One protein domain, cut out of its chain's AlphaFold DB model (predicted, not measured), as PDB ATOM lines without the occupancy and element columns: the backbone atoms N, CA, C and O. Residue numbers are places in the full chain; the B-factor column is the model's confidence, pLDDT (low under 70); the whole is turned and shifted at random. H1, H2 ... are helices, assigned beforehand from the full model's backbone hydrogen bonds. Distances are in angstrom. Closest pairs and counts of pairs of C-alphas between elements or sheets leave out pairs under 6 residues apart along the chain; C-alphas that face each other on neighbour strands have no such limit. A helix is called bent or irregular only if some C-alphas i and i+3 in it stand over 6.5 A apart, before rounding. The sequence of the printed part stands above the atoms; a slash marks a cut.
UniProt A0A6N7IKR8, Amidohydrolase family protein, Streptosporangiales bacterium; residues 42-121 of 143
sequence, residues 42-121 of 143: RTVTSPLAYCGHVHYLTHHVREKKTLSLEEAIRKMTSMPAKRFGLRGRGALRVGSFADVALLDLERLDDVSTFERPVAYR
ATOM      1  N   ARG A  42      -8.661 -35.037   5.739       69.94
ATOM      2  CA  ARG A  42      -9.471 -34.526   6.850       69.94
ATOM      3  C   ARG A  42      -9.809 -33.045   6.711       69.94
ATOM      4  O   ARG A  42     -10.652 -32.563   7.454       69.94
ATOM      5  N   THR A  43      -9.152 -32.346   5.787       71.50
ATOM      6  CA  THR A  43      -9.269 -30.890   5.620       71.50
ATOM      7  C   THR A  43     -10.168 -30.526   4.443       71.50
ATOM      8  O   THR A  43     -10.882 -29.532   4.496       71.50
ATOM      9  N   VAL A  44     -10.169 -31.336   3.380       69.94
ATOM     10  CA  VAL A  44     -10.989 -31.093   2.187       69.94
ATOM     11  C   VAL A  44     -12.176 -32.051   2.171       69.94
ATOM     12  O   VAL A  44     -12.121 -33.139   1.601       69.94
ATOM     13  N   THR A  45     -13.269 -31.640   2.815       70.69
ATOM     14  CA  THR A  45     -14.510 -32.419   2.935       70.69
ATOM     15  C   THR A  45     -15.611 -31.812   2.066       70.69
ATOM     16  O   THR A  45     -16.555 -31.212   2.573       70.69
ATOM     17  N   SER A  46     -15.482 -31.934   0.741       76.38
ATOM     18  CA  SER A  46     -16.528 -31.526  -0.206       76.38
ATOM     19  C   SER A  46     -16.862 -32.665  -1.172       76.38
ATOM     20  O   SER A  46     -15.947 -33.167  -1.831       76.38
ATOM     21  N   PRO A  47     -18.148 -33.047  -1.312       77.50
ATOM     22  CA  PRO A  47     -18.558 -34.080  -2.264       77.50
ATOM     23  C   PRO A  47     -18.285 -33.669  -3.718       77.50
ATOM     24  O   PRO A  47     -17.997 -34.511  -4.572       77.50
ATOM     25  N   LEU A  48     -18.299 -32.359  -4.000       80.75
ATOM     26  CA  LEU A  48     -18.095 -31.820  -5.344       80.75
ATOM     27  C   LEU A  48     -16.730 -32.200  -5.924       80.75
ATOM     28  O   LEU A  48     -16.659 -32.520  -7.109       80.75
ATOM     29  N   ALA A  49     -15.677 -32.242  -5.099       79.94
ATOM     30  CA  ALA A  49     -14.317 -32.565  -5.539       79.94
ATOM     31  C   ALA A  49     -14.218 -33.947  -6.207       79.94
ATOM     32  O   ALA A  49     -13.406 -34.147  -7.108       79.94
ATOM     33  N   TYR A  50     -15.051 -34.893  -5.771       77.88
ATOM     34  CA  TYR A  50     -15.009 -36.285  -6.211       77.88
ATOM     35  C   TYR A  50     -16.107 -36.612  -7.220       77.88
ATOM     36  O   TYR A  50     -15.888 -37.400  -8.141       77.88
ATOM     37  N   CYS A  51     -17.281 -36.002  -7.060       84.25
ATOM     38  CA  CYS A  51     -18.491 -36.424  -7.755       84.25
ATOM     39  C   CYS A  51     -19.152 -35.325  -8.588       84.25
ATOM     40  O   CYS A  51     -20.145 -35.618  -9.238       84.25
ATOM     41  N   GLY A  52     -18.612 -34.103  -8.673       89.12
ATOM     42  CA  GLY A  52     -19.285 -32.991  -9.366       89.12
ATOM     43  C   GLY A  52     -19.708 -33.299 -10.814       89.12
ATOM     44  O   GLY A  52     -20.845 -33.033 -11.197       89.12
ATOM     45  N   HIS A  53     -18.842 -33.943 -11.605       92.06
ATOM     46  CA  HIS A  53     -19.185 -34.373 -12.971       92.06
ATOM     47  C   HIS A  53     -20.184 -35.540 -12.997       92.06
ATOM     48  O   HIS A  53     -21.004 -35.636 -13.908       92.06
ATOM     49  N   VAL A  54     -20.110 -36.433 -12.007       90.94
ATOM     50  CA  VAL A  54     -21.012 -37.581 -11.869       90.94
ATOM     51  C   VAL A  54     -22.413 -37.087 -11.534       90.94
ATOM     52  O   VAL A  54     -23.335 -37.384 -12.283       90.94
ATOM     53  N   HIS A  55     -22.536 -36.262 -10.491       91.12
ATOM     54  CA  HIS A  55     -23.767 -35.597 -10.082       91.12
ATOM     55  C   HIS A  55     -24.410 -34.852 -11.249       91.12
ATOM     56  O   HIS A  55     -25.589 -35.027 -11.530       91.12
ATOM     57  N   TYR A  56     -23.617 -34.074 -11.992       94.25
ATOM     58  CA  TYR A  56     -24.095 -33.355 -13.168       94.25
ATOM     59  C   TYR A  56     -24.784 -34.278 -14.186       94.25
ATOM     60  O   TYR A  56     -25.875 -33.970 -14.660       94.25
ATOM     61  N   LEU A  57     -24.186 -35.431 -14.495       95.31
ATOM     62  CA  LEU A  57     -24.755 -36.392 -15.441       95.31
ATOM     63  C   LEU A  57     -25.955 -37.147 -14.852       95.31
ATOM     64  O   LEU A  57     -26.995 -37.249 -15.502       95.31
ATOM     65  N   THR A  58     -25.848 -37.669 -13.632       93.06
ATOM     66  CA  THR A  58     -26.924 -38.462 -13.020       93.06
ATOM     67  C   THR A  58     -28.152 -37.606 -12.741       93.06
ATOM     68  O   THR A  58     -29.262 -37.991 -13.104       93.06
ATOM     69  N   HIS A  59     -27.955 -36.406 -12.203       92.88
ATOM     70  CA  HIS A  59     -29.036 -35.505 -11.846       92.88
ATOM     71  C   HIS A  59     -29.653 -34.831 -13.078       92.88
ATOM     72  O   HIS A  59     -30.849 -34.973 -13.331       92.88
ATOM     73  N   HIS A  60     -28.860 -34.124 -13.894       95.94
ATOM     74  CA  HIS A  60     -29.421 -33.282 -14.959       95.94
ATOM     75  C   HIS A  60     -29.762 -34.031 -16.246       95.94
ATOM     76  O   HIS A  60     -30.658 -33.575 -16.962       95.94
ATOM     77  N   VAL A  61     -29.097 -35.153 -16.545       96.94
ATOM     78  CA  VAL A  61     -29.382 -35.959 -17.747       96.94
ATOM     79  C   VAL A  61     -30.345 -37.096 -17.425       96.94
ATOM     80  O   VAL A  61     -31.388 -37.208 -18.065       96.94
ATOM     81  N   ARG A  62     -30.023 -37.940 -16.437       94.81
ATOM     82  CA  ARG A  62     -30.795 -39.164 -16.179       94.81
ATOM     83  C   ARG A  62     -32.062 -38.914 -15.358       94.81
ATOM     84  O   ARG A  62     -33.140 -39.328 -15.776       94.81
ATOM     85  N   GLU A  63     -31.944 -38.250 -14.210       94.19
ATOM     86  CA  GLU A  63     -33.048 -38.086 -13.253       94.19
ATOM     87  C   GLU A  63     -34.019 -36.975 -13.669       94.19
ATOM     88  O   GLU A  63     -35.201 -37.229 -13.897       94.19
ATOM     89  N   LYS A  64     -33.524 -35.739 -13.792       95.06
ATOM     90  CA  LYS A  64     -34.343 -34.549 -14.067       95.06
ATOM     91  C   LYS A  64     -34.551 -34.286 -15.555       95.06
ATOM     92  O   LYS A  64     -35.454 -33.534 -15.907       95.06
ATOM     93  N   LYS A  65     -33.721 -34.876 -16.426       95.56
ATOM     94  CA  LYS A  65     -33.793 -34.732 -17.897       95.56
ATOM     95  C   LYS A  65     -33.812 -33.275 -18.381       95.56
ATOM     96  O   LYS A  65     -34.404 -32.946 -19.404       95.56
ATOM     97  N   THR A  66     -33.137 -32.398 -17.645       96.44
ATOM     98  CA  THR A  66     -32.955 -30.975 -17.982       96.44
ATOM     99  C   THR A  66     -31.954 -30.755 -19.122       96.44
ATOM    100  O   THR A  66     -31.908 -29.676 -19.714       96.44
ATOM    101  N   LEU A  67     -31.160 -31.780 -19.450       97.75
ATOM    102  CA  LEU A  67     -30.225 -31.817 -20.571       97.75
ATOM    103  C   LEU A  67     -30.282 -33.172 -21.284       97.75
ATOM    104  O   LEU A  67     -30.512 -34.201 -20.648       97.75
ATOM    105  N   SER A  68     -29.985 -33.184 -22.588       97.88
ATOM    106  CA  SER A  68     -29.581 -34.421 -23.262       97.88
ATOM    107  C   SER A  68     -28.152 -34.801 -22.866       97.88
ATOM    108  O   SER A  68     -27.366 -33.951 -22.423       97.88
ATOM    109  N   LEU A  69     -27.790 -36.072 -23.054       97.50
ATOM    110  CA  LEU A  69     -26.435 -36.543 -22.776       97.50
ATOM    111  C   LEU A  69     -25.403 -35.805 -23.638       97.50
ATOM    112  O   LEU A  69     -24.370 -35.374 -23.132       97.50
ATOM    113  N   GLU A  70     -25.683 -35.609 -24.923       97.69
ATOM    114  CA  GLU A  70     -24.784 -34.947 -25.870       97.69
ATOM    115  C   GLU A  70     -24.512 -33.497 -25.472       97.69
ATOM    116  O   GLU A  70     -23.359 -33.059 -25.494       97.69
ATOM    117  N   GLU A  71     -25.546 -32.756 -25.059       98.31
ATOM    118  CA  GLU A  71     -25.381 -31.378 -24.596       98.31
ATOM    119  C   GLU A  71     -24.598 -31.306 -23.288       98.31
ATOM    120  O   GLU A  71     -23.699 -30.470 -23.162       98.31
ATOM    121  N   ALA A  72     -24.869 -32.207 -22.342       98.06
ATOM    122  CA  ALA A  72     -24.102 -32.306 -21.107       98.06
ATOM    123  C   ALA A  72     -22.612 -32.578 -21.391       98.06
ATOM    124  O   ALA A  72     -21.748 -31.838 -20.915       98.06
ATOM    125  N   ILE A  73     -22.299 -33.558 -22.252       97.94
ATOM    126  CA  ILE A  73     -20.923 -33.856 -22.672       97.94
ATOM    127  C   ILE A  73     -20.295 -32.645 -23.365       97.94
ATOM    128  O   ILE A  73     -19.168 -32.270 -23.034       97.94
ATOM    129  N   ARG A  74     -21.005 -31.966 -24.274       98.31
ATOM    130  CA  ARG A  74     -20.508 -30.761 -24.962       98.31
ATOM    131  C   ARG A  74     -20.128 -29.657 -23.972       98.31
ATOM    132  O   ARG A  74     -19.061 -29.056 -24.121       98.31
ATOM    133  N   LYS A  75     -20.970 -29.414 -22.962       98.44
ATOM    134  CA  LYS A  75     -20.800 -28.387 -21.916       98.44
ATOM    135  C   LYS A  75     -19.644 -28.666 -20.950       98.44
ATOM    136  O   LYS A  75     -19.161 -27.717 -20.341       98.44
ATOM    137  N   MET A  76     -19.170 -29.910 -20.852       97.31
ATOM    138  CA  MET A  76     -18.002 -30.297 -20.040       97.31
ATOM    139  C   MET A  76     -16.756 -30.692 -20.860       97.31
ATOM    140  O   MET A  76     -15.728 -31.017 -20.277       97.31
ATOM    141  N   THR A  77     -16.807 -30.656 -22.203       98.06
ATOM    142  CA  THR A  77     -15.678 -31.044 -23.082       98.06
ATOM    143  C   THR A  77     -15.351 -29.987 -24.147       98.06
ATOM    144  O   THR A  77     -14.508 -29.114 -23.937       98.06
ATOM    145  N   SER A  78     -16.007 -30.029 -25.307       98.06
ATOM    146  CA  SER A  78     -15.697 -29.165 -26.454       98.06
ATOM    147  C   SER A  78     -15.991 -27.688 -26.196       98.06
ATOM    148  O   SER A  78     -15.270 -26.829 -26.708       98.06
ATOM    149  N   MET A  79     -17.012 -27.359 -25.396       98.31
ATOM    150  CA  MET A  79     -17.321 -25.973 -25.040       98.31
ATOM    151  C   MET A  79     -16.189 -25.321 -24.225       98.31
ATOM    152  O   MET A  79     -15.686 -24.291 -24.688       98.31
ATOM    153  N   PRO A  80     -15.745 -25.873 -23.076       97.88
ATOM    154  CA  PRO A  80     -14.608 -25.306 -22.355       97.88
ATOM    155  C   PRO A  80     -13.321 -25.355 -23.188       97.88
ATOM    156  O   PRO A  80     -12.604 -24.358 -23.232       97.88
ATOM    157  N   ALA A  81     -13.061 -26.430 -23.946       98.06
ATOM    158  CA  ALA A  81     -11.889 -26.497 -24.825       98.06
ATOM    159  C   ALA A  81     -11.851 -25.342 -25.844       98.06
ATOM    160  O   ALA A  81     -10.805 -24.720 -26.037       98.06
ATOM    161  N   LYS A  82     -12.997 -24.992 -26.445       97.50
ATOM    162  CA  LYS A  82     -13.111 -23.838 -27.348       97.50
ATOM    163  C   LYS A  82     -12.894 -22.510 -26.618       97.50
ATOM    164  O   LYS A  82     -12.214 -21.644 -27.159       97.50
ATOM    165  N   ARG A  83     -13.453 -22.342 -25.414       97.31
ATOM    166  CA  ARG A  83     -13.330 -21.103 -24.617       97.31
ATOM    167  C   ARG A  83     -11.897 -20.827 -24.178       97.31
ATOM    168  O   ARG A  83     -11.457 -19.689 -24.257       97.31
ATOM    169  N   PHE A  84     -11.176 -21.865 -23.766       97.56
ATOM    170  CA  PHE A  84      -9.793 -21.756 -23.299       97.56
ATOM    171  C   PHE A  84      -8.749 -21.924 -24.413       97.56
ATOM    172  O   PHE A  84      -7.553 -21.894 -24.143       97.56
ATOM    173  N   GLY A  85      -9.168 -22.109 -25.671       97.56
ATOM    174  CA  GLY A  85      -8.246 -22.248 -26.800       97.56
ATOM    175  C   GLY A  85      -7.434 -23.551 -26.802       97.56
ATOM    176  O   GLY A  85      -6.347 -23.595 -27.378       97.56
ATOM    177  N   LEU A  86      -7.952 -24.622 -26.192       97.62
ATOM    178  CA  LEU A  86      -7.302 -25.935 -26.110       97.62
ATOM    179  C   LEU A  86      -7.400 -26.675 -27.453       97.62
ATOM    180  O   LEU A  86      -8.273 -27.517 -27.677       97.62
ATOM    181  N   ARG A  87      -6.505 -26.331 -28.383       97.12
ATOM    182  CA  ARG A  87      -6.468 -26.909 -29.735       97.12
ATOM    183  C   ARG A  87      -6.241 -28.424 -29.682       97.12
ATOM    184  O   ARG A  87      -5.364 -28.905 -28.971       97.12
ATOM    185  N   GLY A  88      -7.033 -29.162 -30.460       96.81
ATOM    186  CA  GLY A  88      -6.955 -30.625 -30.535       96.81
ATOM    187  C   GLY A  88      -7.516 -31.368 -29.316       96.81
ATOM    188  O   GLY A  88      -7.251 -32.556 -29.185       96.81
ATOM    189  N   ARG A  89      -8.263 -30.708 -28.418       98.19
ATOM    190  CA  ARG A  89      -8.874 -31.325 -27.222       98.19
ATOM    191  C   ARG A  89     -10.390 -31.138 -27.181       98.19
ATOM    192  O   ARG A  89     -10.952 -30.311 -27.898       98.19
ATOM    193  N   GLY A  90     -11.053 -31.917 -26.327       96.31
ATOM    194  CA  GLY A  90     -12.491 -31.806 -26.050       96.31
ATOM    195  C   GLY A  90     -13.414 -32.393 -27.124       96.31
ATOM    196  O   GLY A  90     -14.626 -32.242 -27.013       96.31
ATOM    197  N   ALA A  91     -12.876 -33.046 -28.157       96.50
ATOM    198  CA  ALA A  91     -13.658 -33.736 -29.182       96.50
ATOM    199  C   ALA A  91     -12.931 -34.990 -29.687       96.50
ATOM    200  O   ALA A  91     -11.726 -34.947 -29.949       96.50
ATOM    201  N   LEU A  92     -13.686 -36.073 -29.896       95.94
ATOM    202  CA  LEU A  92     -13.185 -37.314 -30.489       95.94
ATOM    203  C   LEU A  92     -13.040 -37.144 -32.004       95.94
ATOM    204  O   LEU A  92     -14.024 -37.196 -32.743       95.94
ATOM    205  N   ARG A  93     -11.815 -36.874 -32.460       95.62
ATOM    206  CA  ARG A  93     -11.466 -36.689 -33.876       95.62
ATOM    207  C   ARG A  93     -10.061 -37.215 -34.139       95.62
ATOM    208  O   ARG A  93      -9.194 -37.128 -33.273       95.62
ATOM    209  N   VAL A  94      -9.827 -37.724 -35.346       96.56
ATOM    210  CA  VAL A  94      -8.484 -38.131 -35.781       96.56
ATOM    211  C   VAL A  94      -7.539 -36.927 -35.704       96.56
ATOM    212  O   VAL A  94      -7.891 -35.835 -36.146       96.56
ATOM    213  N   GLY A  95      -6.357 -37.126 -35.119       95.75
ATOM    214  CA  GLY A  95      -5.357 -36.072 -34.908       95.75
ATOM    215  C   GLY A  95      -5.542 -35.235 -33.632       95.75
ATOM    216  O   GLY A  95      -4.673 -34.422 -33.327       95.75
ATOM    217  N   SER A  96      -6.627 -35.426 -32.871       96.25
ATOM    218  CA  SER A  96      -6.787 -34.851 -31.526       96.25
ATOM    219  C   SER A  96      -6.002 -35.636 -30.467       96.25
ATOM    220  O   SER A  96      -5.625 -36.789 -30.672       96.25
ATOM    221  N   PHE A  97      -5.811 -35.030 -29.294       97.06
ATOM    222  CA  PHE A  97      -5.324 -35.731 -28.107       97.06
ATOM    223  C   PHE A  97      -6.328 -36.800 -27.649       97.06
ATOM    224  O   PHE A  97      -7.543 -36.601 -27.715       97.06
ATOM    225  N   ALA A  98      -5.811 -37.920 -27.141       97.00
ATOM    226  CA  ALA A  98      -6.594 -39.068 -26.681       97.00
ATOM    227  C   ALA A  98      -7.122 -38.901 -25.238       97.00
ATOM    228  O   ALA A  98      -6.981 -39.797 -24.410       97.00
ATOM    229  N   ASP A  99      -7.739 -37.755 -24.933       95.38
ATOM    230  CA  ASP A  99      -8.403 -37.526 -23.645       95.38
ATOM    231  C   ASP A  99      -9.799 -38.175 -23.673       95.38
ATOM    232  O   ASP A  99     -10.780 -37.553 -24.090       95.38
ATOM    233  N   VAL A 100      -9.891 -39.452 -23.293       94.50
ATOM    234  CA  VAL A 100     -11.126 -40.247 -23.410       94.50
ATOM    235  C   VAL A 100     -11.565 -40.777 -22.051       94.50
ATOM    236  O   VAL A 100     -10.760 -41.316 -21.296       94.50
ATOM    237  N   ALA A 101     -12.864 -40.674 -21.772       92.44
ATOM    238  CA  ALA A 101     -13.517 -41.325 -20.644       92.44
ATOM    239  C   ALA A 101     -14.620 -42.256 -21.161       92.44
ATOM    240  O   ALA A 101     -15.450 -41.848 -21.975       92.44
ATOM    241  N   LEU A 102     -14.630 -43.502 -20.684       90.81
ATOM    242  CA  LEU A 102     -15.716 -44.447 -20.923       90.81
ATOM    243  C   LEU A 102     -16.671 -44.397 -19.732       90.81
ATOM    244  O   LEU A 102     -16.242 -44.567 -18.592       90.81
ATOM    245  N   LEU A 103     -17.957 -44.185 -19.998       89.44
ATOM    246  CA  LEU A 103     -18.985 -44.180 -18.966       89.44
ATOM    247  C   LEU A 103     -20.146 -45.103 -19.331       89.44
ATOM    248  O   LEU A 103     -20.540 -45.203 -20.489       89.44
ATOM    249  N   ASP A 104     -20.703 -45.743 -18.310       90.19
ATOM    250  CA  ASP A 104     -21.986 -46.438 -18.365       90.19
ATOM    251  C   ASP A 104     -22.977 -45.585 -17.573       90.19
ATOM    252  O   ASP A 104     -22.909 -45.556 -16.344       90.19
ATOM    253  N   LEU A 105     -23.828 -44.828 -18.276       88.38
ATOM    254  CA  LEU A 105     -24.718 -43.841 -17.660       88.38
ATOM    255  C   LEU A 105     -25.769 -44.489 -16.752       88.38
ATOM    256  O   LEU A 105     -26.106 -43.924 -15.716       88.38
ATOM    257  N   GLU A 106     -26.259 -45.676 -17.101       89.25
ATOM    258  CA  GLU A 106     -27.244 -46.401 -16.288       89.25
ATOM    259  C   GLU A 106     -26.620 -46.881 -14.988       89.25
ATOM    260  O   GLU A 106     -27.217 -46.805 -13.917       89.25
ATOM    261  N   ARG A 107     -25.364 -47.318 -15.065       86.31
ATOM    262  CA  ARG A 107     -24.599 -47.741 -13.904       86.31
ATOM    263  C   ARG A 107     -23.743 -46.622 -13.358       86.31
ATOM    264  O   ARG A 107     -22.757 -46.977 -12.733       86.31
ATOM    265  N   LEU A 108     -24.022 -45.340 -13.577       83.19
ATOM    266  CA  LEU A 108     -23.264 -44.227 -12.996       83.19
ATOM    267  C   LEU A 108     -24.011 -43.694 -11.769       83.19
ATOM    268  O   LEU A 108     -25.159 -43.319 -11.893       83.19
ATOM    269  N   ASP A 109     -23.399 -43.633 -10.592       79.38
ATOM    270  CA  ASP A 109     -24.097 -43.187  -9.375       79.38
ATOM    271  C   ASP A 109     -23.274 -42.148  -8.646       79.38
ATOM    272  O   ASP A 109     -22.076 -42.359  -8.422       79.38
ATOM    273  N   ASP A 110     -23.957 -41.085  -8.241       77.50
ATOM    274  CA  ASP A 110     -23.467 -40.137  -7.261       77.50
ATOM    275  C   ASP A 110     -23.756 -40.674  -5.855       77.50
ATOM    276  O   ASP A 110     -24.900 -40.757  -5.415       77.50
ATOM    277  N   VAL A 111     -22.700 -41.120  -5.182       75.12
ATOM    278  CA  VAL A 111     -22.768 -41.711  -3.836       75.12
ATOM    279  C   VAL A 111     -22.173 -40.788  -2.775       75.12
ATOM    280  O   VAL A 111     -22.074 -41.179  -1.611       75.12
ATOM    281  N   SER A 112     -21.728 -39.596  -3.175       73.44
ATOM    282  CA  SER A 112     -21.073 -38.656  -2.283       73.44
ATOM    283  C   SER A 112     -22.103 -37.713  -1.683       73.44
ATOM    284  O   SER A 112     -22.806 -37.009  -2.396       73.44
ATOM    285  N   THR A 113     -22.168 -37.669  -0.357       76.69
ATOM    286  CA  THR A 113     -23.067 -36.762   0.373       76.69
ATOM    287  C   THR A 113     -22.258 -35.792   1.223       76.69
ATOM    288  O   THR A 113     -21.040 -35.926   1.336       76.69
ATOM    289  N   PHE A 114     -22.902 -34.810   1.851       75.44
ATOM    290  CA  PHE A 114     -22.207 -33.929   2.794       75.44
ATOM    291  C   PHE A 114     -21.706 -34.689   4.033       75.44
ATOM    292  O   PHE A 114     -20.628 -34.396   4.544       75.44
ATOM    293  N   GLU A 115     -22.430 -35.721   4.473       76.38
ATOM    294  CA  GLU A 115     -22.037 -36.610   5.572       76.38
ATOM    295  C   GLU A 115     -20.946 -37.605   5.156       76.38
ATOM    296  O   GLU A 115     -20.190 -38.098   5.996       76.38
ATOM    297  N   ARG A 116     -20.867 -37.928   3.860       74.31
ATOM    298  CA  ARG A 116     -19.873 -38.835   3.270       74.31
ATOM    299  C   ARG A 116     -19.267 -38.212   2.002       74.31
ATOM    300  O   ARG A 116     -19.561 -38.680   0.903       74.31
ATOM    301  N   PRO A 117     -18.412 -37.179   2.148       69.00
ATOM    302  CA  PRO A 117     -17.948 -36.356   1.026       69.00
ATOM    303  C   PRO A 117     -16.794 -36.979   0.236       69.00
ATOM    304  O   PRO A 117     -16.489 -36.537  -0.865       69.00
ATOM    305  N   VAL A 118     -16.122 -37.987   0.798       65.19
ATOM    306  CA  VAL A 118     -15.008 -38.687   0.147       65.19
ATOM    307  C   VAL A 118     -15.500 -40.051  -0.316       65.19
ATOM    308  O   VAL A 118     -15.320 -41.067   0.357       65.19
ATOM    309  N   ALA A 119     -16.153 -40.069  -1.472       61.03
ATOM    310  CA  ALA A 119     -16.648 -41.294  -2.077       61.03
ATOM    311  C   ALA A 119     -16.228 -41.365  -3.546       61.03
ATOM    312  O   ALA A 119     -17.017 -41.119  -4.454       61.03
ATOM    313  N   TYR A 120     -14.975 -41.764  -3.799       58.31
ATOM    314  CA  TYR A 120     -14.647 -42.278  -5.126       58.31
ATOM    315  C   TYR A 120     -15.575 -43.442  -5.435       58.31
ATOM    316  O   TYR A 120     -15.755 -44.356  -4.620       58.31
ATOM    317  N   ARG A 121     -16.126 -43.449  -6.643       48.94
ATOM    318  CA  ARG A 121     -16.922 -44.576  -7.088       48.94
ATOM    319  C   ARG A 121     -16.033 -45.816  -7.191       48.94
ATOM    320  O   ARG A 121     -15.225 -45.947  -8.105       48.94
TER     321      ARG A 121
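This is residues 42 to 121 of the 143 residues of the protein "Amidohydrolase family protein" of Streptosporangiales bacterium (UniProt A0A6N7IKR8). Little regular structure: H1 and H2 form a helical hairpin, short H3 follows H2, and a long stretch, residues 84 to 121, loops out past H3 and runs back beside the hairpin to the start of H1. The printed part has 80 residues, with three named helices in the order H1, H2, H3 and no named strand; the class is all helix, with 30 residues in named elements. It is loose, with a radius of gyration of the C-alphas of 14.5 A and spans of 43 by 31 by 21 A.

H1, residues 48 to 63, has a kink of 30 degrees near residue 55 and is irregular, with C-alphas 50 and 53 8.2 A apart. With residues 57 to 61 alone it touches H2, residues 69 to 76, at a shallow tilt of 29 degrees, opposite ways; the closest C-alphas, of Val 61 and Leu 69, are 5.9 A apart. H3, residues 78 to 83, and H2 meet only through their tight link; H1 and H3 are apart. Every O i to N i+4 pair is within hydrogen-bond range in H2 and H3, 9 of 12 in H1.

H1 begins at C-alpha 48 (-18.095, -31.820, -5.344) and is 18.0 A long, H2 10.8 A, and H3 8.6 A, ending at C-alpha 83 (-13.330, -21.103, -24.617).

The C-alphas farthest apart, of Gly 95 and Glu 115, are 43.8 A apart. The printed part has no cut. Both links are tight. pLDDT is under 70 at residues 42, 44 and 117 to 121.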